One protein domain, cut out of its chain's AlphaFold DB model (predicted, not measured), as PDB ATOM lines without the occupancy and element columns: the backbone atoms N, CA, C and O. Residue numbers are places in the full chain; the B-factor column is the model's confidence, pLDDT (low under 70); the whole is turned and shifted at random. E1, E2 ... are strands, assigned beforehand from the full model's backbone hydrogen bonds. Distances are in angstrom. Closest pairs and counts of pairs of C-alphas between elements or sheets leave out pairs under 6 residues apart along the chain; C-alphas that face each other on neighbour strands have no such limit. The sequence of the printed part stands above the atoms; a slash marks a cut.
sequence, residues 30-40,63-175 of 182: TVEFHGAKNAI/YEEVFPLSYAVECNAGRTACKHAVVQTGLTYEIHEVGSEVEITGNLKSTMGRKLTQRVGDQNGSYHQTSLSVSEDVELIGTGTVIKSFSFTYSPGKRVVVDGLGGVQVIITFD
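AT A GLANCE: This is residues 30 to 40 and 63 to 175 of the 182 residues of an uncharacterized protein of Pseudomonas moraviensis (UniProt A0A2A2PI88). A long, twisted sheet of five strands, E2, E3, E4, E5 and E8, makes a wall, with the small three-stranded sheet E1, E10, E9 partly face to face with it. A hairpin, E6 and E7, slants away from E4 like one arm of a V, its base near residue 86. You have 124 printed residues with no named helix and ten named strands, E1 to E10 in chain order; the class is all strand, and neighbours in each sheet are antiparallel. The whole is only just loose, close to compact, with a radius of gyration of the C-alphas of 16.6 A, and flat, spanning 56 by 41 by 22 A.

IN THESE COORDINATES: Begin at C-alpha 82, at (281.243, 257.277, 77.022); from there E4, residues 82 to 98, runs 47.2 A to C-alpha 98 at (275.594, 213.661, 59.767), and it bends by 55 degrees at residue 86. Beside it look for E5, residues 101 to 113, 39.3 A long, and then E8, residues 144 to 153, 30.1 A. E2 is residues 63 to 66 and E3 residues 70 to 75. E6, residues 115 to 121, is 20.0 A long and E7, residues 127 to 133, 19.7 A. The small sheet holds E1, residues 30 to 34, E9, residues 159 to 163, and E10, residues 169 to 174, which ends at C-alpha 174, (278.654, 229.700, 52.796).

HOW THE PARTS SIT: The largest sheet is branched at E4: E3, beside residues 82 to 87, and E2, beside residues 90 to 93, lie on one side of it, and E5 on the other side. Look for N 72 and O 85, 2.8 A, N 65 and O 91, 2.8 A, and N 92 and O 107, 2.9 A, within hydrogen-bond range. E3, E4 and E5 form a meander, each strand the antiparallel neighbour of the one before. On the other side of E5 from E4 is E8, with N 108 and O 148 at 2.8 A. The three sheets form a stack of sheets, face to face in turn. Between the large sheet and E1, E10, E9 the strands stand at 19 degrees; the closest C-alphas of E5 and E9 are those of Leu 108 and Val 162, 7.2 A. In the small sheet N 32 and O 171 are 2.8 A apart, and N 162 and O 170, of the hairpin E9 and E10, 2.9 A. The strands of the hairpin E6 and E7 stand at 41 degrees to those of the large sheet; N 118 and O 130 are 2.8 A apart. The closest C-alphas of E4 and E6 are those of Val 86 and Lys 115, 6.2 A.

THE WHOLE: The two C-alphas farthest apart are those of Gly 99 and Asp 137, 56.1 A. Residues 41 to 62 are not printed; C-alphas 40 and 63 are 29.0 A apart across this cut. Of the links printed whole, none is long. Mean pLDDT of the printed part is 82.4; it is under 70 at residues 30 to 31, 35, 37 to 40, 122 to 126 and 175.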
ATOM      1  N   THR A  30     283.262 231.969  53.942       65.69
ATOM      2  CA  THR A  30     283.918 233.218  54.309       65.69
ATOM      3  C   THR A  30     283.485 233.557  55.721       65.69
ATOM      4  O   THR A  30     282.288 233.551  56.024       65.69
ATOM      5  N   VAL A  31     284.460 233.833  56.581       65.88
ATOM      6  CA  VAL A  31     284.219 234.379  57.911       65.88
ATOM      7  C   VAL A  31     284.489 235.873  57.846       65.88
ATOM      8  O   VAL A  31     285.603 236.314  57.578       65.88
ATOM      9  N   GLU A  32     283.443 236.663  58.052       75.31
ATOM     10  CA  GLU A  32     283.527 238.114  58.127       75.31
ATOM     11  C   GLU A  32     283.516 238.536  59.594       75.31
ATOM     12  O   GLU A  32     282.617 238.186  60.362       75.31
ATOM     13  N   PHE A  33     284.518 239.319  59.983       73.31
ATOM     14  CA  PHE A  33     284.611 239.891  61.316       73.31
ATOM     15  C   PHE A  33     284.229 241.365  61.286       73.31
ATOM     16  O   PHE A  33     284.906 242.194  60.678       73.31
ATOM     17  N   HIS A  34     283.177 241.697  62.021       75.25
ATOM     18  CA  HIS A  34     282.815 243.067  62.325       75.25
ATOM     19  C   HIS A  34     283.231 243.356  63.763       75.25
ATOM     20  O   HIS A  34     282.669 242.810  64.718       75.25
ATOM     21  N   GLY A  35     284.229 244.230  63.905       69.62
ATOM     22  CA  GLY A  35     284.654 244.738  65.204       69.62
ATOM     23  C   GLY A  35     283.504 245.405  65.963       69.62
ATOM     24  O   GLY A  35     282.451 245.711  65.403       69.62
ATOM     25  N   ALA A  36     283.715 245.628  67.257       71.75
ATOM     26  CA  ALA A  36     282.736 246.251  68.136       71.75
ATOM     27  C   ALA A  36     282.111 247.529  67.528       71.75
ATOM     28  O   ALA A  36     282.803 248.381  66.959       71.75
ATOM     29  N   LYS A  37     280.778 247.655  67.630       57.75
ATOM     30  CA  LYS A  37     280.031 248.796  67.073       57.75
ATOM     31  C   LYS A  37     280.556 250.085  67.726       57.75
ATOM     32  O   LYS A  37     280.518 250.198  68.948       57.75
ATOM     33  N   ASN A  38     281.032 251.023  66.892       53.12
ATOM     34  CA  ASN A  38     281.712 252.304  67.201       53.12
ATOM     35  C   ASN A  38     283.262 252.321  67.200       53.12
ATOM     36  O   ASN A  38     283.853 253.290  67.677       53.12
ATOM     37  N   ALA A  39     283.945 251.324  66.628       39.69
ATOM     38  CA  ALA A  39     285.404 251.371  66.480       39.69
ATOM     39  C   ALA A  39     285.890 252.521  65.559       39.69
ATOM     40  O   ALA A  39     285.577 252.550  64.369       39.69
ATOM     41  N   ILE A  40     286.720 253.431  66.089       33.62
ATOM     42  CA  ILE A  40     287.647 254.261  65.298       33.62
ATOM     43  C   ILE A  40     289.017 253.566  65.325       33.62
ATOM     44  O   ILE A  40     289.750 253.695  66.299       33.62
ATOM     45  N   TYR A  63     288.865 224.110  63.490       77.50
ATOM     46  CA  TYR A  63     289.276 225.368  62.899       77.50
ATOM     47  C   TYR A  63     289.321 226.413  64.010       77.50
ATOM     48  O   TYR A  63     288.381 226.514  64.797       77.50
ATOM     49  N   GLU A  64     290.404 227.181  64.077       81.81
ATOM     50  CA  GLU A  64     290.566 228.272  65.034       81.81
ATOM     51  C   GLU A  64     290.912 229.559  64.287       81.81
ATOM     52  O   GLU A  64     291.866 229.615  63.514       81.81
ATOM     53  N   GLU A  65     290.136 230.606  64.544       82.88
ATOM     54  CA  GLU A  65     290.355 231.939  64.006       82.88
ATOM     55  C   GLU A  65     290.435 232.935  65.158       82.88
ATOM     56  O   GLU A  65     289.521 233.050  65.976       82.88
ATOM     57  N   VAL A  66     291.536 233.680  65.228       82.62
ATOM     58  CA  VAL A  66     291.709 234.752  66.211       82.62
ATOM     59  C   VAL A  66     291.615 236.085  65.484       82.62
ATOM     60  O   VAL A  66     292.450 236.399  64.637       82.62
ATOM     61  N   PHE A  67     290.615 236.891  65.828       85.19
ATOM     62  CA  PHE A  67     290.391 238.179  65.179       85.19
ATOM     63  C   PHE A  67     291.248 239.282  65.809       85.19
ATOM     64  O   PHE A  67     291.647 239.161  66.974       85.19
ATOM     65  N   PRO A  68     291.537 240.375  65.079       84.69
ATOM     66  CA  PRO A  68     292.235 241.525  65.640       84.69
ATOM     67  C   PRO A  68     291.532 242.083  66.884       84.69
ATOM     68  O   PRO A  68     290.300 242.096  66.973       84.69
ATOM     69  N   LEU A  69     292.316 242.598  67.835       86.00
ATOM     70  CA  LEU A  69     291.773 243.377  68.948       86.00
ATOM     71  C   LEU A  69     290.939 244.558  68.422       86.00
ATOM     72  O   LEU A  69     291.309 245.215  67.450       86.00
ATOM     73  N   SER A  70     289.832 244.862  69.099       87.12
ATOM     74  CA  SER A  70     288.927 245.960  68.737       87.12
ATOM     75  C   SER A  70     288.547 246.815  69.951       87.12
ATOM     76  O   SER A  70     288.781 246.412  71.091       87.12
ATOM     77  N   TYR A  71     287.973 248.000  69.715       87.19
ATOM     78  CA  TYR A  71     287.439 248.879  70.761       87.19
ATOM     79  C   TYR A  71     285.916 248.909  70.724       87.19
ATOM     80  O   TYR A  71     285.330 249.224  69.692       87.19
ATOM     81  N   ALA A  72     285.295 248.658  71.871       88.44
ATOM     82  CA  ALA A  72     283.880 248.899  72.105       88.44
ATOM     83  C   ALA A  72     283.683 250.251  72.788       88.44
ATOM     84  O   ALA A  72     284.452 250.608  73.684       88.44
ATOM     85  N   VAL A  73     282.645 250.979  72.372       88.75
ATOM     86  CA  VAL A  73     282.260 252.266  72.957       88.75
ATOM     87  C   VAL A  73     280.756 252.287  73.196       88.75
ATOM     88  O   VAL A  73     279.968 252.124  72.263       88.75
ATOM     89  N   GLU A  74     280.366 252.532  74.442       85.75
ATOM     90  CA  GLU A  74     278.984 252.706  74.875       85.75
ATOM     91  C   GLU A  74     278.820 254.111  75.449       85.75
ATOM     92  O   GLU A  74     279.431 254.445  76.460       85.75
ATOM     93  N   CYS A  75     277.999 254.943  74.815       84.81
ATOM     94  CA  CYS A  75     277.736 256.294  75.297       84.81
ATOM     95  C   CYS A  75     276.284 256.445  75.743       84.81
ATOM     96  O   CYS A  75     275.385 255.787  75.217       84.81
ATOM     97  N   ASN A  76     276.040 257.379  76.663       80.69
ATOM     98  CA  ASN A  76     274.683 257.841  76.942       80.69
ATOM     99  C   ASN A  76     274.033 258.455  75.679       80.69
ATOM    100  O   ASN A  76     274.710 258.794  74.706       80.69
ATOM    101  N   ALA A  77     272.708 258.643  75.693       78.44
ATOM    102  CA  ALA A  77     271.963 259.146  74.530       78.44
ATOM    103  C   ALA A  77     272.482 260.500  73.997       78.44
ATOM    104  O   ALA A  77     272.437 260.747  72.794       78.44
ATOM    105  N   GLY A  78     273.017 261.352  74.879       76.88
ATOM    106  CA  GLY A  78     273.614 262.644  74.523       76.88
ATOM    107  C   GLY A  78     275.075 262.589  74.058       76.88
ATOM    108  O   GLY A  78     275.610 263.625  73.684       76.88
ATOM    109  N   ARG A  79     275.729 261.417  74.086       78.44
ATOM    110  CA  ARG A  79     277.164 261.206  73.784       78.44
ATOM    111  C   ARG A  79     278.134 262.061  74.608       78.44
ATOM    112  O   ARG A  79     279.256 262.313  74.184       78.44
ATOM    113  N   THR A  80     277.706 262.507  75.781       77.56
ATOM    114  CA  THR A  80     278.510 263.341  76.686       77.56
ATOM    115  C   THR A  80     279.308 262.522  77.691       77.56
ATOM    116  O   THR A  80     280.278 263.021  78.250       77.56
ATOM    117  N   ALA A  81     278.919 261.266  77.910       82.19
ATOM    118  CA  ALA A  81     279.649 260.307  78.723       82.19
ATOM    119  C   ALA A  81     279.734 258.986  77.958       82.19
ATOM    120  O   ALA A  81     278.700 258.438  77.560       82.19
ATOM    121  N   CYS A  82     280.957 258.503  77.748       87.12
ATOM    122  CA  CYS A  82     281.243 257.277  77.022       87.12
ATOM    123  C   CYS A  82     282.096 256.345  77.875       87.12
ATOM    124  O   CYS A  82     283.065 256.757  78.510       87.12
ATOM    125  N   LYS A  83     281.730 255.073  77.839       89.00
ATOM    126  CA  LYS A  83     282.461 253.960  78.418       89.00
ATOM    127  C   LYS A  83     283.130 253.187  77.305       89.00
ATOM    128  O   LYS A  83     282.557 253.020  76.229       89.00
ATOM    129  N   HIS A  84     284.347 252.732  77.551       92.88
ATOM    130  CA  HIS A  84     285.160 252.068  76.542       92.88
ATOM    131  C   HIS A  84     285.601 250.692  77.034       92.88
ATOM    132  O   HIS A  84     285.689 250.435  78.234       92.88
ATOM    133  N   ALA A  85     285.913 249.793  76.113       91.75
ATOM    134  CA  ALA A  85     286.632 248.572  76.437       91.75
ATOM    135  C   ALA A  85     287.416 248.064  75.230       91.75
ATOM    136  O   ALA A  85     287.029 248.282  74.086       91.75
ATOM    137  N   VAL A  86     288.504 247.349  75.495       93.12
ATOM    138  CA  VAL A  86     289.182 246.531  74.491       93.12
ATOM    139  C   VAL A  86     288.488 245.180  74.438       93.12
ATOM    140  O   VAL A  86     288.214 244.590  75.484       93.12
ATOM    141  N   VAL A  87     288.230 244.682  73.233       91.62
ATOM    142  CA  VAL A  87     287.597 243.385  72.992       91.62
ATOM    143  C   VAL A  87     288.525 242.501  72.167       91.62
ATOM    144  O   VAL A  87     288.972 242.882  71.085       91.62
ATOM    145  N   GLN A  88     288.784 241.301  72.673       92.38
ATOM    146  CA  GLN A  88     289.440 240.210  71.961       92.38
ATOM    147  C   GLN A  88     288.388 239.167  71.605       92.38
ATOM    148  O   GLN A  88     287.609 238.775  72.472       92.38
ATOM    149  N   THR A  89     288.374 238.701  70.359       89.81
ATOM    150  CA  THR A  89     287.434 237.668  69.913       89.81
ATOM    151  C   THR A  89     288.172 236.562  69.175       89.81
ATOM    152  O   THR A  89     289.087 236.835  68.403       89.81
ATOM    153  N   GLY A  90     287.763 235.321  69.418       89.62
ATOM    154  CA  GLY A  90     288.196 234.155  68.661       89.62
ATOM    155  C   GLY A  90     287.029 233.211  68.400       89.62
ATOM    156  O   GLY A  90     286.082 233.150  69.188       89.62
ATOM    157  N   LEU A  91     287.103 232.499  67.286       88.31
ATOM    158  CA  LEU A  91     286.136 231.516  66.831       88.31
ATOM    159  C   LEU A  91     286.821 230.151  66.777       88.31
ATOM    160  O   LEU A  91     287.882 230.028  66.174       88.31
ATOM    161  N   THR A  92     286.208 229.134  67.373       88.75
ATOM    162  CA  THR A  92     286.588 227.735  67.154       88.75
ATOM    163  C   THR A  92     285.405 226.967  66.594       88.75
ATOM    164  O   THR A  92     284.289 227.152  67.072       88.75
ATOM    165  N   TYR A  93     285.603 226.131  65.579       84.56
ATOM    166  CA  TYR A  93     284.515 225.333  65.011       84.56
ATOM    167  C   TYR A  93     284.989 224.034  64.381       84.56
ATOM    168  O   TYR A  93     286.133 223.895  63.960       84.56
ATOM    169  N   GLU A  94     284.071 223.089  64.300       83.38
ATOM    170  CA  GLU A  94     284.225 221.790  63.675       83.38
ATOM    171  C   GLU A  94     283.117 221.596  62.641       83.38
ATOM    172  O   GLU A  94     282.024 222.163  62.739       83.38
ATOM    173  N   ILE A  95     283.427 220.799  61.624       80.31
ATOM    174  CA  ILE A  95     282.504 220.432  60.557       80.31
ATOM    175  C   ILE A  95     282.298 218.920  60.656       80.31
ATOM    176  O   ILE A  95     283.263 218.158  60.599       80.31
ATOM    177  N   HIS A  96     281.048 218.496  60.811       76.81
ATOM    178  CA  HIS A  96     280.650 217.101  60.933       76.81
ATOM    179  C   HIS A  96     279.743 216.699  59.774       76.81
ATOM    180  O   HIS A  96     278.862 217.452  59.361       76.81
ATOM    181  N   GLU A  97     279.922 215.479  59.286       74.94
ATOM    182  CA  GLU A  97     278.973 214.843  58.378       74.94
ATOM    183  C   GLU A  97     277.975 214.027  59.203       74.94
ATOM    184  O   GLU A  97     278.358 213.129  59.957       74.94
ATOM    185  N   VAL A  98     276.688 214.342  59.069       73.94
ATOM    186  CA  VAL A  98     275.594 213.661  59.767       73.94
ATOM    187  C   VAL A  98     274.610 213.153  58.717       73.94
ATOM    188  O   VAL A  98     273.695 213.847  58.277       73.94
ATOM    189  N   GLY A  99     274.829 211.919  58.260       79.19
ATOM    190  CA  GLY A  99     274.056 211.335  57.163       79.19
ATOM    191  C   GLY A  99     274.338 212.047  55.838       79.19
ATOM    192  O   GLY A  99     275.453 211.984  55.331       79.19
ATOM    193  N   SER A 100     273.324 212.697  55.261       72.81
ATOM    194  CA  SER A 100     273.458 213.516  54.044       72.81
ATOM    195  C   SER A 100     273.631 215.011  54.326       72.81
ATOM    196  O   SER A 100     273.644 215.810  53.389       72.81
ATOM    197  N   GLU A 101     273.692 215.401  55.598       75.88
ATOM    198  CA  GLU A 101     273.822 216.789  56.026       75.88
ATOM    199  C   GLU A 101     275.233 217.083  56.533       75.88
ATOM    200  O   GLU A 101     275.933 216.207  57.039       75.88
ATOM    201  N   VAL A 102     275.639 218.346  56.408       77.88
ATOM    202  CA  VAL A 102     276.864 218.866  57.014       77.88
ATOM    203  C   VAL A 102     276.452 219.758  58.179       77.88
ATOM    204  O   VAL A 102     275.787 220.774  57.975       77.88
ATOM    205  N   GLU A 103     276.819 219.379  59.397       82.88
ATOM    206  CA  GLU A 103     276.605 220.159  60.614       82.88
ATOM    207  C   GLU A 103     277.888 220.908  60.974       82.88
ATOM    208  O   GLU A 103     278.985 220.359  60.908       82.88
ATOM    209  N   ILE A 104     277.761 222.172  61.362       83.69
ATOM    210  CA  ILE A 104     278.878 222.990  61.822       83.69
ATOM    211  C   ILE A 104     278.597 223.380  63.261       83.69
ATOM    212  O   ILE A 104     277.582 224.019  63.543       83.69
ATOM    213  N   THR A 105     279.501 223.005  64.162       87.50
ATOM    214  CA  THR A 105     279.402 223.320  65.588       87.50
ATOM    215  C   THR A 105     280.623 224.102  66.031       87.50
ATOM    216  O   THR A 105     281.703 223.952  65.470       87.50
ATOM    217  N   GLY A 106     280.478 224.987  67.010       90.94
ATOM    218  CA  GLY A 106     281.603 225.803  67.430       90.94
ATOM    219  C   GLY A 106     281.308 226.727  68.591       90.94
ATOM    220  O   GLY A 106     280.225 226.713  69.174       90.94
ATOM    221  N   ASN A 107     282.302 227.536  68.935       91.81
ATOM    222  CA  ASN A 107     282.258 228.514  70.002       91.81
ATOM    223  C   ASN A 107     282.857 229.842  69.539       91.81
ATOM    224  O   ASN A 107     283.967 229.897  69.019       91.81
ATOM    225  N   LEU A 108     282.152 230.935  69.816       91.44
ATOM    226  CA  LEU A 108     282.706 232.281  69.786       91.44
ATOM    227  C   LEU A 108     283.102 232.676  71.209       91.44
ATOM    228  O   LEU A 108     282.243 232.811  72.085       91.44
ATOM    229  N   LYS A 109     284.396 232.878  71.449       94.19
ATOM    230  CA  LYS A 109     284.917 233.397  72.714       94.19
ATOM    231  C   LYS A 109     285.234 234.876  72.555       94.19
ATOM    232  O   LYS A 109     286.096 235.240  71.760       94.19
ATOM    233  N   SER A 110     284.599 235.716  73.362       92.56
ATOM    234  CA  SER A 110     284.911 237.142  73.443       92.56
ATOM    235  C   SER A 110     285.333 237.515  74.855       92.56
ATOM    236  O   SER A 110     284.631 237.216  75.820       92.56
ATOM    237  N   THR A 111     286.452 238.221  74.972       94.19
ATOM    238  CA  THR A 111     286.966 238.781  76.221       94.19
ATOM    239  C   THR A 111     286.966 240.297  76.121       94.19
ATOM    240  O   THR A 111     287.399 240.848  75.114       94.19
ATOM    241  N   MET A 112     286.510 240.973  77.168       93.62
ATOM    242  CA  MET A 112     286.467 242.425  77.265       93.62
ATOM    243  C   MET A 112     287.257 242.902  78.485       93.62
ATOM    244  O   MET A 112     287.190 242.287  79.553       93.62
ATOM    245  N   GLY A 113     287.994 244.003  78.348       94.19
ATOM    246  CA  GLY A 113     288.674 244.623  79.479       94.19
ATOM    247  C   GLY A 113     289.394 245.926  79.149       94.19
ATOM    248  O   GLY A 113     289.321 246.431  78.032       94.19
ATOM    249  N   ARG A 114     290.105 246.478  80.140       95.06
ATOM    250  CA  ARG A 114     290.845 247.739  79.983       95.06
ATOM    251  C   ARG A 114     292.030 247.606  79.040       95.06
ATOM    252  O   ARG A 114     292.227 248.466  78.194       95.06
ATOM    253  N   LYS A 115     292.824 246.550  79.194       95.81
ATOM    254  CA  LYS A 115     294.016 246.281  78.390       95.81
ATOM    255  C   LYS A 115     294.037 244.806  78.043       95.81
ATOM    256  O   LYS A 115     294.007 243.973  78.943       95.81
ATOM    257  N   LEU A 116     294.100 244.504  76.753       92.31
ATOM    258  CA  LEU A 116     294.233 243.139  76.258       92.31
ATOM    259  C   LEU A 116     295.453 243.049  75.353       92.31
ATOM    260  O   LEU A 116     295.788 243.985  74.623       92.31
ATOM    261  N   THR A 117     296.104 241.897  75.422       89.88
ATOM    262  CA  THR A 117     297.276 241.569  74.625       89.88
ATOM    263  C   THR A 117     296.977 240.303  73.845       89.88
ATOM    264  O   THR A 117     296.672 239.262  74.421       89.88
ATOM    265  N   GLN A 118     297.092 240.397  72.529       86.19
ATOM    266  CA  GLN A 118     296.941 239.293  71.603       86.19
ATOM    267  C   GLN A 118     298.320 238.849  71.130       86.19
ATOM    268  O   GLN A 118     299.159 239.679  70.778       86.19
ATOM    269  N   ARG A 119     298.543 237.537  71.106       82.88
ATOM    270  CA  ARG A 119     299.716 236.914  70.493       82.88
ATOM    271  C   ARG A 119     299.230 236.045  69.348       82.88
ATOM    272  O   ARG A 119     298.392 235.180  69.572       82.88
ATOM    273  N   VAL A 120     299.740 236.296  68.151       75.38
ATOM    274  CA  VAL A 120     299.459 235.495  66.958       75.38
ATOM    275  C   VAL A 120     300.776 234.883  66.509       75.38
ATOM    276  O   VAL A 120     301.741 235.613  66.287       75.38
ATOM    277  N   GLY A 121     300.835 233.554  66.458       70.62
ATOM    278  CA  GLY A 121     301.970 232.844  65.876       70.62
ATOM    279  C   GLY A 121     301.932 232.958  64.355       70.62
ATOM    280  O   GLY A 121     300.858 232.877  63.763       70.62
ATOM    281  N   ASP A 122     303.084 233.160  63.728       67.50
ATOM    282  CA  ASP A 122     303.240 233.000  62.289       67.50
ATOM    283  C   ASP A 122     303.582 231.541  61.934       67.50
ATOM    284  O   ASP A 122     303.878 230.708  62.795       67.50
ATOM    285  N   GLN A 123     303.541 231.220  60.640       58.56
ATOM    286  CA  GLN A 123     303.838 229.873  60.135       58.56
ATOM    287  C   GLN A 123     305.308 229.454  60.333       58.56
ATOM    288  O   GLN A 123     305.634 228.281  60.173       58.56
ATOM    289  N   ASN A 124     306.184 230.390  60.713       64.62
ATOM    290  CA  ASN A 124     307.605 230.161  60.958       64.62
ATOM    291  C   ASN A 124     307.924 230.002  62.456       64.62
ATOM    292  O   ASN A 124     309.092 229.879  62.826       64.62
ATOM    293  N   GLY A 125     306.906 230.001  63.327       61.94
ATOM    294  CA  GLY A 125     307.058 229.863  64.776       61.94
ATOM    295  C   GLY A 125     307.459 231.150  65.506       61.94
ATOM    296  O   GLY A 125     307.729 231.099  66.709       61.94
ATOM    297  N   SER A 126     307.487 232.297  64.822       69.62
ATOM    298  CA  SER A 126     307.610 233.610  65.465       69.62
ATOM    299  C   SER A 126     306.241 234.092  65.939       69.62
ATOM    300  O   SER A 126     305.205 233.657  65.449       69.62
ATOM    301  N   TYR A 127     306.216 235.002  66.912       74.38
ATOM    302  CA  TYR A 127     304.966 235.543  67.444       74.38
ATOM    303  C   TYR A 127     304.901 237.050  67.247       74.38
ATOM    304  O   TYR A 127     305.799 237.784  67.658       74.38
ATOM    305  N   HIS A 128     303.782 237.516  66.704       77.12
ATOM    306  CA  HIS A 128     303.415 238.922  66.696       77.12
ATOM    307  C   HIS A 128     302.528 239.219  67.902       77.12
ATOM    308  O   HIS A 128     301.451 238.641  68.069       77.12
ATOM    309  N   GLN A 129     302.990 240.125  68.764       83.88
ATOM    310  CA  GLN A 129     302.237 240.573  69.927       83.88
ATOM    311  C   GLN A 129     301.641 241.959  69.668       83.88
ATOM    312  O   GLN A 129     302.373 242.928  69.491       83.88
ATOM    313  N   THR A 130     300.315 242.061  69.723       83.94
ATOM    314  CA  THR A 130     299.579 243.330  69.645       83.94
ATOM    315  C   THR A 130     298.915 243.606  70.986       83.94
ATOM    316  O   THR A 130     298.427 242.692  71.644       83.94
ATOM    317  N   SER A 131     298.914 244.855  71.444       88.81
ATOM    318  CA  SER A 131     298.211 245.255  72.667       88.81
ATOM    319  C   SER A 131     297.398 246.510  72.419       88.81
ATOM    320  O   SER A 131     297.901 247.450  71.812       88.81
ATOM    321  N   LEU A 132     296.174 246.528  72.933       89.88
ATOM    322  CA  LEU A 132     295.321 247.711  72.979       89.88
ATOM    323  C   LEU A 132     294.960 248.003  74.435       89.88
ATOM    324  O   LEU A 132     294.875 247.085  75.258       89.88
ATOM    325  N   SER A 133     294.749 249.278  74.755       93.31
ATOM    326  CA  SER A 133     294.376 249.718  76.102       93.31
ATOM    327  C   SER A 133     293.449 250.928  76.094       93.31
ATOM    328  O   SER A 133     293.640 251.862  75.320       93.31
ATOM    329  N   VAL A 134     292.478 250.947  76.995       91.75
ATOM    330  CA  VAL A 134     291.676 252.122  77.340       91.75
ATOM    331  C   VAL A 134     292.395 252.893  78.447       91.75
ATOM    332  O   VAL A 134     292.797 252.293  79.446       91.75
ATOM    333  N   SER A 135     292.535 254.209  78.277       93.81
ATOM    334  CA  SER A 135     293.165 255.095  79.263       93.81
ATOM    335  C   SER A 135     292.447 255.045  80.618       93.81
ATOM    336  O   SER A 135     291.229 254.881  80.665       93.81
ATOM    337  N   GLU A 136     293.194 255.138  81.720       93.50
ATOM    338  CA  GLU A 136     292.679 254.945  83.090       93.50
ATOM    339  C   GLU A 136     291.598 255.960  83.493       93.50
ATOM    340  O   GLU A 136     290.718 255.638  84.286       93.50
ATOM    341  N   ASP A 137     291.628 257.155  82.906       93.94
ATOM    342  CA  ASP A 137     290.646 258.231  83.085       93.94
ATOM    343  C   ASP A 137     289.317 257.984  82.353       93.94
ATOM    344  O   ASP A 137     288.339 258.692  82.591       93.94
ATOM    345  N   VAL A 138     289.251 256.967  81.492       91.19
ATOM    346  CA  VAL A 138     288.032 256.576  80.782       91.19
ATOM    347  C   VAL A 138     287.337 255.435  81.524       91.19
ATOM    348  O   VAL A 138     287.951 254.409  81.861       91.19
ATOM    349  N   GLU A 139     286.032 255.600  81.756       91.38
ATOM    350  CA  GLU A 139     285.182 254.572  82.356       91.38
ATOM    351  C   GLU A 139     285.124 253.312  81.482       91.38
ATOM    352  O   GLU A 139     285.093 253.374  80.249       91.38
ATOM    353  N   LEU A 140     285.070 252.143  82.123       91.12
ATOM    354  CA  LEU A 140     284.961 250.872  81.415       91.12
ATOM    355  C   LEU A 140     283.506 250.485  81.182       91.12
ATOM    356  O   LEU A 140     282.675 250.619  82.078       91.12
ATOM    357  N   ILE A 141     283.229 249.909  80.009       88.19
ATOM    358  CA  ILE A 141     281.960 249.196  79.764       88.19
ATOM    359  C   ILE A 141     281.844 248.040  80.766       88.19
ATOM    360  O   ILE A 141     280.803 247.819  81.375       88.19
ATOM    361  N   GLY A 142     282.954 247.328  80.970       86.38
ATOM    362  CA  GLY A 142     283.091 246.262  81.949       86.38
ATOM    363  C   GLY A 142     284.314 245.396  81.664       86.38
ATOM    364  O   GLY A 142     285.106 245.671  80.758       86.38
ATOM    365  N   THR A 143     284.447 244.321  82.431       91.50
ATOM    366  CA  THR A 143     285.442 243.270  82.211       91.50
ATOM    367  C   THR A 143     284.745 241.916  82.212       91.50
ATOM    368  O   THR A 143     283.732 241.730  82.884       91.50
ATOM    369  N   GLY A 144     285.256 240.959  81.441       90.19
ATOM    370  CA  GLY A 144     284.701 239.609  81.451       90.19
ATOM    371  C   GLY A 144     285.024 238.803  80.208       90.19
ATOM    372  O   GLY A 144     285.591 239.308  79.243       90.19
ATOM    373  N   THR A 145     284.658 237.527  80.250       93.25
ATOM    374  CA  THR A 145     284.749 236.606  79.116       93.25
ATOM    375  C   THR A 145     283.390 235.959  78.915       93.25
ATOM    376  O   THR A 145     282.779 235.505  79.879       93.25
ATOM    377  N   VAL A 146     282.934 235.894  77.670       90.06
ATOM    378  CA  VAL A 146     281.736 235.158  77.269       90.06
ATOM    379  C   VAL A 146     282.128 234.141  76.213       90.06
ATOM    380  O   VAL A 146     282.900 234.444  75.304       90.06
ATOM    381  N   ILE A 147     281.578 232.939  76.339       92.62
ATOM    382  CA  ILE A 147     281.659 231.892  75.326       92.62
ATOM    383  C   ILE A 147     280.237 231.648  74.839       92.62
ATOM    384  O   ILE A 147     279.355 231.343  75.643       92.62
ATOM    385  N   LYS A 148     280.009 231.809  73.537       90.50
ATOM    386  CA  LYS A 148     278.746 231.457  72.889       90.50
ATOM    387  C   LYS A 148     278.955 230.273  71.968       90.50
ATOM    388  O   LYS A 148     279.623 230.402  70.945       90.50
ATOM    389  N   SER A 149     278.353 229.151  72.325       92.00
ATOM    390  CA  SER A 149     278.290 227.988  71.450       92.00
ATOM    391  C   SER A 149     277.269 228.211  70.336       92.00
ATOM    392  O   SER A 149     276.241 228.856  70.545       92.00
ATOM    393  N   PHE A 150     277.542 227.661  69.160       88.75
ATOM    394  CA  PHE A 150     276.611 227.615  68.041       88.75
ATOM    395  C   PHE A 150     276.642 226.231  67.395       88.75
ATOM    396  O   PHE A 150     277.666 225.552  67.393       88.75
ATOM    397  N   SER A 151     275.506 225.830  66.836       89.69
ATOM    398  CA  SER A 151     275.392 224.706  65.913       89.69
ATOM    399  C   SER A 151     274.419 225.102  64.810       89.69
ATOM    400  O   SER A 151     273.408 225.766  65.069       89.69
ATOM    401  N   PHE A 152     274.735 224.735  63.575       86.31
ATOM    402  CA  PHE A 152     273.810 224.868  62.466       86.31
ATOM    403  C   PHE A 152     274.131 223.879  61.347       86.31
ATOM    404  O   PHE A 152     275.286 223.603  61.034       86.31
ATOM    405  N   THR A 153     273.089 223.439  60.649       83.62
ATOM    406  CA  THR A 153     273.246 222.720  59.383       83.62
ATOM    407  C   THR A 153     273.670 223.684  58.276       83.62
ATOM    408  O   THR A 153     273.089 224.777  58.126       83.62
ATOM    409  N   TYR A 154     274.676 223.278  57.505       79.75
ATOM    410  CA  TYR A 154     275.124 223.930  56.283       79.75
ATOM    411  C   TYR A 154     273.974 224.019  55.280       79.75
ATOM    412  O   TYR A 154     273.260 223.055  55.016       79.75
ATOM    413  N   SER A 155     273.834 225.188  54.668       77.19
ATOM    414  CA  SER A 155     272.995 225.375  53.491       77.19
ATOM    415  C   SER A 155     273.665 226.416  52.594       77.19
ATOM    416  O   SER A 155     274.095 227.449  53.116       77.19
ATOM    417  N   PRO A 156     273.742 226.200  51.267       74.38
ATOM    418  CA  PRO A 156     274.318 227.177  50.346       74.38
ATOM    419  C   PRO A 156     273.663 228.556  50.506       74.38
ATOM    420  O   PRO A 156     272.438 228.652  50.609       74.38
ATOM    421  N   GLY A 157     274.470 229.620  50.571       73.19
ATOM    422  CA  GLY A 157     273.995 230.998  50.741       73.19
ATOM    423  C   GLY A 157     273.454 231.344  52.134       73.19
ATOM    424  O   GLY A 157     273.061 232.489  52.368       73.19
ATOM    425  N   LYS A 158     273.435 230.396  53.081       81.38
ATOM    426  CA  LYS A 158     273.050 230.678  54.466       81.38
ATOM    427  C   LYS A 158     274.079 231.604  55.104       81.38
ATOM    428  O   LYS A 158     275.287 231.412  54.961       81.38
ATOM    429  N   ARG A 159     273.566 232.592  55.834       82.94
ATOM    430  CA  ARG A 159     274.347 233.521  56.648       82.94
ATOM    431  C   ARG A 159     274.035 233.250  58.106       82.94
ATOM    432  O   ARG A 159     272.867 233.259  58.495       82.94
ATOM    433  N   VAL A 160     275.068 233.000  58.897       84.25
ATOM    434  CA  VAL A 160     274.949 232.804  60.342       84.25
ATOM    435  C   VAL A 160     275.669 233.946  61.029       84.25
ATOM    436  O   VAL A 160     276.827 234.210  60.729       84.25
ATOM    437  N   VAL A 161     274.973 234.628  61.935       87.19
ATOM    438  CA  VAL A 161     275.536 235.725  62.723       87.19
ATOM    439  C   VAL A 161     275.711 235.245  64.154       87.19
ATOM    440  O   VAL A 161     274.753 234.784  64.774       87.19
ATOM    441  N   VAL A 162     276.928 235.365  64.677       87.38
ATOM    442  CA  VAL A 162     277.245 235.077  66.075       87.38
ATOM    443  C   VAL A 162     277.711 236.371  66.737       87.38
ATOM    444  O   VAL A 162     278.764 236.915  66.403       87.38
ATOM    445  N   ASP A 163     276.904 236.893  67.663       87.62
ATOM    446  CA  ASP A 163     277.203 238.146  68.365       87.62
ATOM    447  C   ASP A 163     278.128 237.913  69.570       87.62
ATOM    448  O   ASP A 163     277.791 237.149  70.478       87.62
ATOM    449  N   GLY A 164     279.248 238.628  69.625       85.19
ATOM    450  CA  GLY A 164     280.192 238.646  70.744       85.19
ATOM    451  C   GLY A 164     279.959 239.795  71.735       85.19
ATOM    452  O   GLY A 164     278.954 240.508  71.688       85.19
ATOM    453  N   LEU A 165     280.911 239.990  72.655       85.75
ATOM    454  CA  LEU A 165     280.910 241.144  73.568       85.75
ATOM    455  C   LEU A 165     281.190 242.457  72.823       85.75
ATOM    456  O   LEU A 165     281.816 242.468  71.765       85.75
ATOM    457  N   GLY A 166     280.733 243.577  73.388       78.50
ATOM    458  CA  GLY A 166     280.998 244.913  72.838       78.50
ATOM    459  C   GLY A 166     280.347 245.179  71.476       78.50
ATOM    460  O   GLY A 166     280.741 246.104  70.776       78.50
ATOM    461  N   GLY A 167     279.369 244.364  71.067       79.50
ATOM    462  CA  GLY A 167     278.718 244.487  69.761       79.50
ATOM    463  C   GLY A 167     279.535 243.929  68.594       79.50
ATOM    464  O   GLY A 167     279.203 244.241  67.452       79.50
ATOM    465  N   VAL A 168     280.575 243.132  68.866       82.94
ATOM    466  CA  VAL A 168     281.275 242.334  67.847       82.94
ATOM    467  C   VAL A 168     280.288 241.397  67.154       82.94
ATOM    468  O   VAL A 168     279.455 240.782  67.821       82.94
ATOM    469  N   GLN A 169     280.417 241.243  65.838       85.19
ATOM    470  CA  GLN A 169     279.667 240.251  65.069       85.19
ATOM    471  C   GLN A 169     280.617 239.436  64.202       85.19
ATOM    472  O   GLN A 169     281.445 239.993  63.485       85.19
ATOM    473  N   VAL A 170     280.467 238.117  64.253       81.25
ATOM    474  CA  VAL A 170     281.104 237.205  63.305       81.25
ATOM    475  C   VAL A 170     280.024 236.660  62.391       81.25
ATOM    476  O   VAL A 170     279.033 236.101  62.866       81.25
ATOM    477  N   ILE A 171     280.197 236.858  61.088       81.75
ATOM    478  CA  ILE A 171     279.263 236.394  60.070       81.75
ATOM    479  C   ILE A 171     279.937 235.271  59.299       81.75
ATOM    480  O   ILE A 171     280.964 235.470  58.662       81.75
ATOM    481  N   ILE A 172     279.336 234.089  59.345       80.62
ATOM    482  CA  ILE A 172     279.785 232.932  58.581       80.62
ATOM    483  C   ILE A 172     278.861 232.815  57.372       80.62
ATOM    484  O   ILE A 172     277.649 232.618  57.524       80.62
ATOM    485  N   THR A 173     279.430 232.971  56.179       76.31
ATOM    486  CA  THR A 173     278.709 232.870  54.908       76.31
ATOM    487  C   THR A 173     279.230 231.686  54.113       76.31
ATOM    488  O   THR A 173     280.433 231.548  53.900       76.31
ATOM    489  N   PHE A 174     278.316 230.846  53.636       72.12
ATOM    490  CA  PHE A 174     278.654 229.700  52.796       72.12
ATOM    491  C   PHE A 174     278.509 230.050  51.326       72.12
ATOM    492  O   PHE A 174     277.426 230.456  50.898       72.12
ATOM    493  N   ASP A 175     279.591 229.865  50.566       68.06
ATOM    494  CA  ASP A 175     279.613 230.144  49.135       68.06
ATOM    495  C   ASP A 175     278.485 229.374  48.421       68.06
ATOM    496  O   ASP A 175     278.480 228.140  48.419       68.06
TER     497      ASP A 175